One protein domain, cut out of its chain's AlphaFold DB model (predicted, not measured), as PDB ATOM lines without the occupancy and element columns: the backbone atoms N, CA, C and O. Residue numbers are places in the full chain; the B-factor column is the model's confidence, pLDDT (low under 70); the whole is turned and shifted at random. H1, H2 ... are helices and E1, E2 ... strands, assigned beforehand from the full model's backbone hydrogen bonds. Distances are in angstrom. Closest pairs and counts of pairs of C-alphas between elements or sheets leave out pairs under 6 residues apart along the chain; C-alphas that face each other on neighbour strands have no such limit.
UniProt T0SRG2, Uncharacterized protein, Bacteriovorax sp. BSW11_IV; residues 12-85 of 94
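This is residues 12 to 85 of the 94 residues of an uncharacterized protein of Bacteriovorax sp. BSW11_IV (UniProt T0SRG2). A strongly twisted sheet of four antiparallel strands has two helices over one face and no named helix over the other, and a short third helix sticks out at the end of the printed part. H2 lies across the strands over E2 and E3, H1 runs along the edge strand E4, and residues 78 to 85, of which 78 to 84 belong to H3, stand free of the body like an arm. The printed part has 74 residues with three named helices and four named strands in the order H1, H2, E1, E2, E3, E4, H3; the sheet runs E1, E2, E3, E4, and the class is mixed, helices and strands. The whole is compact, with a radius of gyration of the C-alphas of 12.3 A, and spans 39 by 28 by 19 A; without the free arm the body spans 27 by 27 by 18 A.

H1 covers residues 14 to 22 and measures 12.4 A from its first C-alpha, at (-61.070, -31.917, 27.205), to its last. After a tight link comes H2, residues 27 to 36, 14.1 A long and the longest helix by residues. One residue further on, E1 takes residues 38 to 41, 10.3 A, beginning at C-alpha 38 at (-40.696, -25.802, 16.768). E2 is residues 47 to 51, 13.4 A, and E3 is residues 54 to 58, 13.2 A. E4, the longest strand, runs from residue 64 to residue 70 over 18.4 A. A short link of 6 residues leads to H3, residues 77 to 84, 11.0 A long, which ends at C-alpha 84 at (-33.092, -8.702, 24.630).

The four strands form a meander, each strand the antiparallel neighbour of the one before, and E1 and E2, E2 and E3, and E3 and E4 are hairpins. E1 and E2 run at 160 degrees, with N 40 and O 48 within hydrogen-bond range at 2.9 A. E2 and E3 run at 162 degrees, with N 49 and O 56 at 2.8 A and N 54 and O 51 at 2.9 A. E3 and E4 run at 157 degrees, with N 55 and O 69 at 2.9 A. H2 and the sheet make two layers, a helix on one face of a sheet; its height over the sheet is 8.1 A. On the local plane H2 stands at 76 degrees to E2, across the strands; it lies over E2 and only just over E3, on which 3 of its 10 C-alphas fall. The closest C-alphas of H2 and E2 are those of Ala 33 and Tyr 51, 4.7 A apart. H1 is on the same face as H2, at a height over the sheet of 5.5 A. It runs along E4, at 5 degrees on the local plane, and lies only just over it, with 3 of its 9 C-alphas falling there. The closest C-alphas of H1 and E4 are those of Cys 16 and Asn 67, 4.5 A apart. H1 and H2 are close but not clearly touching, with the C-alphas of Ala 20 and Ile 27 closest at 7.8 A, and are only just about perpendicular at 71 degrees. H3 is not on the sheet and is apart from H1 and H2. In H1 and H2 every O i to N i+4 pair is within hydrogen-bond range; in H3 3 of 4 are.

The C-alphas farthest apart are those of Ser 14 and Thr 85, at 39.6 A. The printed part, residues 12 to 85, has no cut. No link is long: those before E4 are tight, and the one from E4 to H3 is short. The mean pLDDT of the printed part is 83.0, but residues 73 to 85 are under 70, and H3 has a mean of 44.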
ATOM      1  N   PHE A  12     -56.178 -35.151  22.381       94.50
ATOM      2  CA  PHE A  12     -56.486 -33.844  22.953       94.50
ATOM      3  C   PHE A  12     -57.299 -34.006  24.233       94.50
ATOM      4  O   PHE A  12     -58.375 -34.605  24.227       94.50
ATOM      5  N   SER A  13     -56.796 -33.461  25.340       96.38
ATOM      6  CA  SER A  13     -57.577 -33.394  26.577       96.38
ATOM      7  C   SER A  13     -58.814 -32.504  26.402       96.38
ATOM      8  O   SER A  13     -58.821 -31.564  25.604       96.38
ATOM      9  N   SER A  14     -59.859 -32.753  27.195       95.94
ATOM     10  CA  SER A  14     -61.070 -31.917  27.205       95.94
ATOM     11  C   SER A  14     -60.762 -30.447  27.501       95.94
ATOM     12  O   SER A  14     -61.355 -29.562  26.889       95.94
ATOM     13  N   LYS A  15     -59.790 -30.190  28.385       96.62
ATOM     14  CA  LYS A  15     -59.278 -28.848  28.680       96.62
ATOM     15  C   LYS A  15     -58.682 -28.191  27.432       96.62
ATOM     16  O   LYS A  15     -59.096 -27.092  27.084       96.62
ATOM     17  N   CYS A  16     -57.778 -28.884  26.736       96.25
ATOM     18  CA  CYS A  16     -57.166 -28.394  25.499       96.25
ATOM     19  C   CYS A  16     -58.217 -28.087  24.422       96.25
ATOM     20  O   CYS A  16     -58.126 -27.070  23.745       96.25
ATOM     21  N   LEU A  17     -59.237 -28.938  24.271       97.12
ATOM     22  CA  LEU A  17     -60.323 -28.702  23.314       97.12
ATOM     23  C   LEU A  17     -61.196 -27.498  23.699       97.12
ATOM     24  O   LEU A  17     -61.637 -26.760  22.820       97.12
ATOM     25  N   GLY A  18     -61.425 -27.282  24.998       96.56
ATOM     26  CA  GLY A  18     -62.093 -26.082  25.506       96.56
ATOM     27  C   GLY A  18     -61.303 -24.814  25.183       96.56
ATOM     28  O   GLY A  18     -61.838 -23.900  24.563       96.56
ATOM     29  N   GLU A  19     -60.007 -24.808  25.498       96.50
ATOM     30  CA  GLU A  19     -59.098 -23.698  25.186       96.50
ATOM     31  C   GLU A  19     -59.022 -23.429  23.673       96.50
ATOM     32  O   GLU A  19     -59.061 -22.273  23.252       96.50
ATOM     33  N   ALA A  20     -58.985 -24.473  22.838       95.31
ATOM     34  CA  ALA A  20     -59.001 -24.332  21.383       95.31
ATOM     35  C   ALA A  20     -60.262 -23.603  20.899       95.31
ATOM     36  O   ALA A  20     -60.182 -22.683  20.084       95.31
ATOM     37  N   ARG A  21     -61.428 -23.986  21.436       94.50
ATOM     38  CA  ARG A  21     -62.710 -23.363  21.097       94.50
ATOM     39  C   ARG A  21     -62.740 -21.894  21.505       94.50
ATOM     40  O   ARG A  21     -63.141 -21.054  20.705       94.50
ATOM     41  N   ASP A  22     -62.295 -21.593  22.721       93.25
ATOM     42  CA  ASP A  22     -62.347 -20.242  23.280       93.25
ATOM     43  C   ASP A  22     -61.361 -19.287  22.573       93.25
ATOM     44  O   ASP A  22     -61.635 -18.095  22.453       93.25
ATOM     45  N   ASN A  23     -60.259 -19.813  22.021       89.12
ATOM     46  CA  ASN A  23     -59.255 -19.048  21.266       89.12
ATOM     47  C   ASN A  23     -59.433 -19.102  19.733       89.12
ATOM     48  O   ASN A  23     -58.567 -18.623  18.993       89.12
ATOM     49  N   ASN A  24     -60.528 -19.695  19.241       94.00
ATOM     50  CA  ASN A  24     -60.791 -19.910  17.814       94.00
ATOM     51  C   ASN A  24     -59.598 -20.573  17.086       94.00
ATOM     52  O   ASN A  24     -59.057 -20.054  16.104       94.00
ATOM     53  N   ILE A  25     -59.138 -21.702  17.630       93.56
ATOM     54  CA  ILE A  25     -58.046 -22.526  17.104       93.56
ATOM     55  C   ILE A  25     -58.642 -23.848  16.627       93.56
ATOM     56  O   ILE A  25     -59.315 -24.558  17.374       93.56
ATOM     57  N   SER A  26     -58.395 -24.198  15.370       95.12
ATOM     58  CA  SER A  26     -58.860 -25.457  14.795       95.12
ATOM     59  C   SER A  26     -57.972 -26.641  15.192       95.12
ATOM     60  O   SER A  26     -56.771 -26.502  15.427       95.12
ATOM     61  N   ILE A  27     -58.541 -27.852  15.179       93.56
ATOM     62  CA  ILE A  27     -57.771 -29.096  15.369       93.56
ATOM     63  C   ILE A  27     -56.637 -29.197  14.341       93.56
ATOM     64  O   ILE A  27     -55.520 -29.568  14.686       93.56
ATOM     65  N   SER A  28     -56.892 -28.798  13.095       92.62
ATOM     66  CA  SER A  28     -55.888 -28.788  12.029       92.62
ATOM     67  C   SER A  28     -54.702 -27.865  12.325       92.62
ATOM     68  O   SER A  28     -53.572 -28.202  11.979       92.62
ATOM     69  N   GLU A  29     -54.929 -26.708  12.954       93.81
ATOM     70  CA  GLU A  29     -53.850 -25.819  13.404       93.81
ATOM     71  C   GLU A  29     -53.017 -26.468  14.514       93.81
ATOM     72  O   GLU A  29     -51.790 -26.457  14.430       93.81
ATOM     73  N   MET A  30     -53.665 -27.102  15.500       94.38
ATOM     74  CA  MET A  30     -52.967 -27.819  16.574       94.38
ATOM     75  C   MET A  30     -52.133 -28.987  16.038       94.38
ATOM     76  O   MET A  30     -50.968 -29.128  16.394       94.38
ATOM     77  N   LEU A  31     -52.697 -29.794  15.133       92.31
ATOM     78  CA  LEU A  31     -51.983 -30.908  14.504       92.31
ATOM     79  C   LEU A  31     -50.773 -30.428  13.701       92.31
ATOM     80  O   LEU A  31     -49.727 -31.063  13.747       92.31
ATOM     81  N   ARG A  32     -50.879 -29.290  13.003       91.44
ATOM     82  CA  ARG A  32     -49.725 -28.686  12.320       91.44
ATOM     83  C   ARG A  32     -48.661 -28.224  13.307       91.44
ATOM     84  O   ARG A  32     -47.487 -28.443  13.036       91.44
ATOM     85  N   ALA A  33     -49.050 -27.626  14.434       92.81
ATOM     86  CA  ALA A  33     -48.094 -27.266  15.475       92.81
ATOM     87  C   ALA A  33     -47.338 -28.493  15.990       92.81
ATOM     88  O   ALA A  33     -46.115 -28.467  16.040       92.81
ATOM     89  N   ILE A  34     -48.029 -29.597  16.264       91.44
ATOM     90  CA  ILE A  34     -47.377 -30.812  16.768       91.44
ATOM     91  C   ILE A  34     -46.515 -31.489  15.686       91.44
ATOM     92  O   ILE A  34     -45.422 -31.963  15.974       91.44
ATOM     93  N   ALA A  35     -46.983 -31.531  14.435       89.88
ATOM     94  CA  ALA A  35     -46.310 -32.268  13.366       89.88
ATOM     95  C   ALA A  35     -45.068 -31.559  12.803       89.88
ATOM     96  O   ALA A  35     -44.121 -32.229  12.397       89.88
ATOM     97  N   ILE A  36     -45.090 -30.226  12.707       88.88
ATOM     98  CA  ILE A  36     -44.040 -29.444  12.026       88.88
ATOM     99  C   ILE A  36     -43.615 -28.184  12.788       88.88
ATOM    100  O   ILE A  36     -42.863 -27.373  12.248       88.88
ATOM    101  N   GLY A  37     -44.142 -27.965  13.992       88.44
ATOM    102  CA  GLY A  37     -43.777 -26.821  14.817       88.44
ATOM    103  C   GLY A  37     -42.401 -26.964  15.452       88.44
ATOM    104  O   GLY A  37     -41.820 -28.047  15.523       88.44
ATOM    105  N   GLU A  38     -41.890 -25.836  15.932       90.12
ATOM    106  CA  GLU A  38     -40.696 -25.802  16.768       90.12
ATOM    107  C   GLU A  38     -41.007 -26.462  18.112       90.12
ATOM    108  O   GLU A  38     -42.089 -26.260  18.668       90.12
ATOM    109  N   VAL A  39     -40.067 -27.266  18.613       91.19
ATOM    110  CA  VAL A  39     -40.247 -28.048  19.838       91.19
ATOM    111  C   VAL A  39     -39.321 -27.527  20.920       91.19
ATOM    112  O   VAL A  39     -38.101 -27.535  20.764       91.19
ATOM    113  N   GLU A  40     -39.903 -27.159  22.052       90.00
ATOM    114  CA  GLU A  40     -39.178 -26.774  23.255       90.00
ATOM    115  C   GLU A  40     -39.517 -27.723  24.399       90.00
ATOM    116  O   GLU A  40     -40.666 -28.129  24.589       90.00
ATOM    117  N   ARG A  41     -38.506 -28.091  25.187       86.94
ATOM    118  CA  ARG A  41     -38.706 -28.911  26.380       86.94
ATOM    119  C   ARG A  41     -38.903 -28.006  27.585       86.94
ATOM    120  O   ARG A  41     -38.018 -27.227  27.922       86.94
ATOM    121  N   LEU A  42     -40.041 -28.154  28.249       80.69
ATOM    122  CA  LEU A  42     -40.330 -27.489  29.511       80.69
ATOM    123  C   LEU A  42     -39.811 -28.308  30.699       80.69
ATOM    124  O   LEU A  42     -39.506 -29.506  30.595       80.69
ATOM    125  N   ASP A  43     -39.798 -27.665  31.864       76.44
ATOM    126  CA  ASP A  43     -39.553 -28.327  33.139       76.44
ATOM    127  C   ASP A  43     -40.487 -29.534  33.324       76.44
ATOM    128  O   ASP A  43     -41.628 -29.567  32.857       76.44
ATOM    129  N   GLN A  44     -39.987 -30.565  34.012       78.69
ATOM    130  CA  GLN A  44     -40.700 -31.833  34.248       78.69
ATOM    131  C   GLN A  44     -40.956 -32.675  32.981       78.69
ATOM    132  O   GLN A  44     -41.723 -33.638  33.012       78.69
ATOM    133  N   GLY A  45     -40.283 -32.356  31.872       79.06
ATOM    134  CA  GLY A  45     -40.265 -33.187  30.671       79.06
ATOM    135  C   GLY A  45     -41.470 -33.017  29.754       79.06
ATOM    136  O   GLY A  45     -41.614 -33.811  28.831       79.06
ATOM    137  N   ARG A  46     -42.312 -32.003  29.983       87.31
ATOM    138  CA  ARG A  46     -43.354 -31.599  29.029       87.31
ATOM    139  C   ARG A  46     -42.722 -31.000  27.774       87.31
ATOM    140  O   ARG A  46     -41.599 -30.498  27.825       87.31
ATOM    141  N   LEU A  47     -43.448 -31.048  26.663       90.44
ATOM    142  CA  LEU A  47     -43.034 -30.438  25.404       90.44
ATOM    143  C   LEU A  47     -44.013 -29.335  25.019       90.44
ATOM    144  O   LEU A  47     -45.218 -29.457  25.245       90.44
ATOM    145  N   THR A  48     -43.474 -28.287  24.420       93.25
ATOM    146  CA  THR A  48     -44.217 -27.201  23.799       93.25
ATOM    147  C   THR A  48     -43.946 -27.236  22.306       93.25
ATOM    148  O   THR A  48     -42.792 -27.307  21.894       93.25
ATOM    149  N   PHE A  49     -45.008 -27.190  21.513       93.06
ATOM    150  CA  PHE A  49     -44.972 -27.173  20.058       93.06
ATOM    151  C   PHE A  49     -45.525 -25.844  19.555       93.06
ATOM    152  O   PHE A  49     -46.691 -25.537  19.815       93.06
ATOM    153  N   THR A  50     -44.724 -25.083  18.812       94.50
ATOM    154  CA  THR A  50     -45.116 -23.752  18.334       94.50
ATOM    155  C   THR A  50     -45.098 -23.675  16.813       94.50
ATOM    156  O   THR A  50     -44.090 -23.947  16.166       94.50
ATOM    157  N   TYR A  51     -46.216 -23.264  16.215       93.50
ATOM    158  CA  TYR A  51     -46.303 -23.028  14.775       93.50
ATOM    159  C   TYR A  51     -47.295 -21.918  14.443       93.50
ATOM    160  O   TYR A  51     -48.459 -21.976  14.829       93.50
ATOM    161  N   LYS A  52     -46.842 -20.909  13.685       90.94
ATOM    162  CA  LYS A  52     -47.669 -19.777  13.215       90.94
ATOM    163  C   LYS A  52     -48.504 -19.116  14.325       90.94
ATOM    164  O   LYS A  52     -49.670 -18.787  14.123       90.94
ATOM    165  N   GLY A  53     -47.890 -18.928  15.492       89.56
ATOM    166  CA  GLY A  53     -48.543 -18.315  16.649       89.56
ATOM    167  C   GLY A  53     -49.539 -19.230  17.363       89.56
ATOM    168  O   GLY A  53     -50.351 -18.740  18.133       89.56
ATOM    169  N   ILE A  54     -49.512 -20.539  17.118       94.31
ATOM    170  CA  ILE A  54     -50.234 -21.534  17.914       94.31
ATOM    171  C   ILE A  54     -49.217 -22.283  18.753       94.31
ATOM    172  O   ILE A  54     -48.274 -22.842  18.199       94.31
ATOM    173  N   GLU A  55     -49.428 -22.298  20.062       95.06
ATOM    174  CA  GLU A  55     -48.634 -23.067  21.011       95.06
ATOM    175  C   GLU A  55     -49.486 -24.214  21.558       95.06
ATOM    176  O   GLU A  55     -50.575 -23.975  22.085       95.06
ATOM    177  N   VAL A  56     -48.994 -25.448  21.448       94.88
ATOM    178  CA  VAL A  56     -49.606 -26.650  22.027       94.88
ATOM    179  C   VAL A  56     -48.646 -27.244  23.047       94.88
ATOM    180  O   VAL A  56     -47.510 -27.570  22.714       94.88
ATOM    181  N   GLN A  57     -49.102 -27.432  24.281       94.94
ATOM    182  CA  GLN A  57     -48.315 -28.083  25.326       94.94
ATOM    183  C   GLN A  57     -48.797 -29.509  25.551       94.94
ATOM    184  O   GLN A  57     -50.000 -29.761  25.680       94.94
ATOM    185  N   THR A  58     -47.859 -30.444  25.658       92.81
ATOM    186  CA  THR A  58     -48.156 -31.859  25.883       92.81
ATOM    187  C   THR A  58     -47.812 -32.317  27.294       92.81
ATOM    188  O   THR A  58     -47.084 -31.672  28.052       92.81
ATOM    189  N   SER A  59     -48.312 -33.498  27.646       89.69
ATOM    190  CA  SER A  59     -47.805 -34.283  28.764       89.69
ATOM    191  C   SER A  59     -46.327 -34.636  28.567       89.69
ATOM    192  O   SER A  59     -45.771 -34.519  27.472       89.69
ATOM    193  N   SER A  60     -45.696 -35.134  29.630       83.44
ATOM    194  CA  SER A  60     -44.312 -35.619  29.593       83.44
ATOM    195  C   SER A  60     -44.095 -36.828  28.678       83.44
ATOM    196  O   SER A  60     -42.964 -37.109  28.299       83.44
ATOM    197  N   SER A  61     -45.165 -37.539  28.307       80.19
ATOM    198  CA  SER A  61     -45.117 -38.617  27.316       80.19
ATOM    199  C   SER A  61     -45.225 -38.127  25.871       80.19
ATOM    200  O   SER A  61     -45.063 -38.931  24.964       80.19
ATOM    201  N   GLY A  62     -45.549 -36.851  25.632       76.81
ATOM    202  CA  GLY A  62     -45.751 -36.296  24.287       76.81
ATOM    203  C   GLY A  62     -47.053 -36.720  23.590       76.81
ATOM    204  O   GLY A  62     -47.444 -36.096  22.614       76.81
ATOM    205  N   ILE A  63     -47.757 -37.731  24.110       84.50
ATOM    206  CA  ILE A  63     -48.943 -38.331  23.468       84.50
ATOM    207  C   ILE A  63     -50.219 -37.511  23.720       84.50
ATOM    208  O   ILE A  63     -51.168 -37.567  22.939       84.50
ATOM    209  N   VAL A  64     -50.282 -36.753  24.820       91.06
ATOM    210  CA  VAL A  64     -51.499 -36.026  25.213       91.06
ATOM    211  C   VAL A  64     -51.266 -34.524  25.153       91.06
ATOM    212  O   VAL A  64     -50.460 -34.004  25.919       91.06
ATOM    213  N   ALA A  65     -52.017 -33.818  24.309       93.69
ATOM    214  CA  ALA A  65     -52.097 -32.362  24.313       93.69
ATOM    215  C   ALA A  65     -52.955 -31.884  25.499       93.69
ATOM    216  O   ALA A  65     -54.149 -32.193  25.624       93.69
ATOM    217  N   LEU A  66     -52.322 -31.150  26.408       94.50
ATOM    218  CA  LEU A  66     -52.910 -30.678  27.661       94.50
ATOM    219  C   LEU A  66     -53.458 -29.263  27.536       94.50
ATOM    220  O   LEU A  66     -54.499 -28.959  28.127       94.50
ATOM    221  N   ASN A  67     -52.755 -28.409  26.791       94.88
ATOM    222  CA  ASN A  67     -53.092 -27.001  26.659       94.88
ATOM    223  C   ASN A  67     -52.822 -26.477  25.260       94.88
ATOM    224  O   ASN A  67     -51.932 -26.971  24.565       94.88
ATOM    225  N   VAL A  68     -53.576 -25.451  24.880       96.19
ATOM    226  CA  VAL A  68     -53.355 -24.715  23.639       96.19
ATOM    227  C   VAL A  68     -53.645 -23.236  23.832       96.19
ATOM    228  O   VAL A  68     -54.582 -22.854  24.533       96.19
ATOM    229  N   ARG A  69     -52.856 -22.389  23.177       94.56
ATOM    230  CA  ARG A  69     -53.107 -20.950  23.123       94.56
ATOM    231  C   ARG A  69     -52.667 -20.357  21.796       94.56
ATOM    232  O   ARG A  69     -51.786 -20.887  21.118       94.56
ATOM    233  N   ARG A  70     -53.281 -19.228  21.448       92.12
ATOM    234  CA  ARG A  70     -52.807 -18.364  20.371       92.12
ATOM    235  C   ARG A  70     -51.824 -17.376  20.991       92.12
ATOM    236  O   ARG A  70     -52.171 -16.665  21.928       92.12
ATOM    237  N   LEU A  71     -50.592 -17.384  20.509       88.75
ATOM    238  CA  LEU A  71     -49.610 -16.359  20.815       88.75
ATOM    239  C   LEU A  71     -50.018 -15.106  20.040       88.75
ATOM    240  O   LEU A  71     -50.274 -15.173  18.833       88.75
ATOM    241  N   ASP A  72     -50.119 -13.973  20.729       73.12
ATOM    242  CA  ASP A  72     -50.378 -12.700  20.066       73.12
ATOM    243  C   ASP A  72     -49.300 -12.429  19.009       73.12
ATOM    244  O   ASP A  72     -48.142 -12.805  19.174       73.12
ATOM    245  N   ALA A  73     -49.640 -11.714  17.934       56.28
ATOM    246  CA  ALA A  73     -48.671 -11.330  16.897       56.28
ATOM    247  C   ALA A  73     -47.491 -10.488  17.443       56.28
ATOM    248  O   ALA A  73     -46.450 -10.385  16.795       56.28
ATOM    249  N   ASN A  74     -47.638  -9.924  18.648       51.41
ATOM    250  CA  ASN A  74     -46.575  -9.237  19.385       51.41
ATOM    251  C   ASN A  74     -45.667 -10.184  20.198       51.41
ATOM    252  O   ASN A  74     -44.593  -9.762  20.612       51.41
ATOM    253  N   MET A  75     -46.061 -11.446  20.392       48.12
ATOM    254  CA  MET A  75     -45.283 -12.532  21.006       48.12
ATOM    255  C   MET A  75     -44.685 -13.441  19.927       48.12
ATOM    256  O   MET A  75     -44.763 -14.666  19.992       48.12
ATOM    257  N   ASN A  76     -44.097 -12.846  18.888       44.66
ATOM    258  CA  ASN A  76     -43.167 -13.592  18.056       44.66
ATOM    259  C   ASN A  76     -41.925 -13.883  18.927       44.66
ATOM    260  O   ASN A  76     -41.273 -12.920  19.339       44.66
ATOM    261  N   PRO A  77     -41.570 -15.146  19.221       49.19
ATOM    262  CA  PRO A  77     -40.378 -15.458  20.017       49.19
ATOM    263  C   PRO A  77     -39.094 -14.896  19.376       49.19
ATOM    264  O   PRO A  77     -38.147 -14.530  20.070       49.19
ATOM    265  N   TRP A  78     -39.102 -14.675  18.057       47.06
ATOM    266  CA  TRP A  78     -38.023 -13.992  17.341       47.06
ATOM    267  C   TRP A  78     -37.977 -12.469  17.565       47.06
ATOM    268  O   TRP A  78     -36.943 -11.857  17.323       47.06
ATOM    269  N   LEU A  79     -39.052 -11.828  18.041       44.78
ATOM    270  CA  LEU A  79     -39.051 -10.407  18.426       44.78
ATOM    271  C   LEU A  79     -38.530 -10.188  19.856       44.78
ATOM    272  O   LEU A  79     -37.928  -9.144  20.113       44.78
ATOM    273  N   GLU A  80     -38.704 -11.147  20.772       41.69
ATOM    274  CA  GLU A  80     -38.157 -11.046  22.137       41.69
ATOM    275  C   GLU A  80     -36.641 -11.271  22.177       41.69
ATOM    276  O   GLU A  80     -35.939 -10.516  22.853       41.69
ATOM    277  N   ILE A  81     -36.103 -12.203  21.380       47.31
ATOM    278  CA  ILE A  81     -34.644 -12.401  21.263       47.31
ATOM    279  C   ILE A  81     -33.972 -11.145  20.682       47.31
ATOM    280  O   ILE A  81     -32.923 -10.705  21.157       47.31
ATOM    281  N   VAL A  82     -34.609 -10.490  19.707       45.41
ATOM    282  CA  VAL A  82     -34.103  -9.234  19.134       45.41
ATOM    283  C   VAL A  82     -34.179  -8.105  20.170       45.41
ATOM    284  O   VAL A  82     -33.211  -7.369  20.320       45.41
ATOM    285  N   ARG A  83     -35.246  -7.995  20.977       40.69
ATOM    286  CA  ARG A  83     -35.350  -6.955  22.024       40.69
ATOM    287  C   ARG A  83     -34.421  -7.169  23.223       40.69
ATOM    288  O   ARG A  83     -34.007  -6.181  23.818       40.69
ATOM    289  N   GLY A  84     -34.046  -8.405  23.551       37.38
ATOM    290  CA  GLY A  84     -33.092  -8.702  24.630       37.38
ATOM    291  C   GLY A  84     -31.631  -8.362  24.306       37.38
ATOM    292  O   GLY A  84     -30.817  -8.255  25.219       37.38
ATOM    293  N   THR A  85     -31.298  -8.142  23.028       40.91
ATOM    294  CA  THR A  85     -29.902  -7.958  22.584       40.91
ATOM    295  C   THR A  85     -29.511  -6.486  22.352       40.91
ATOM    296  O   THR A  85     -28.337  -6.201  22.144       40.91
TER     297      THR A  85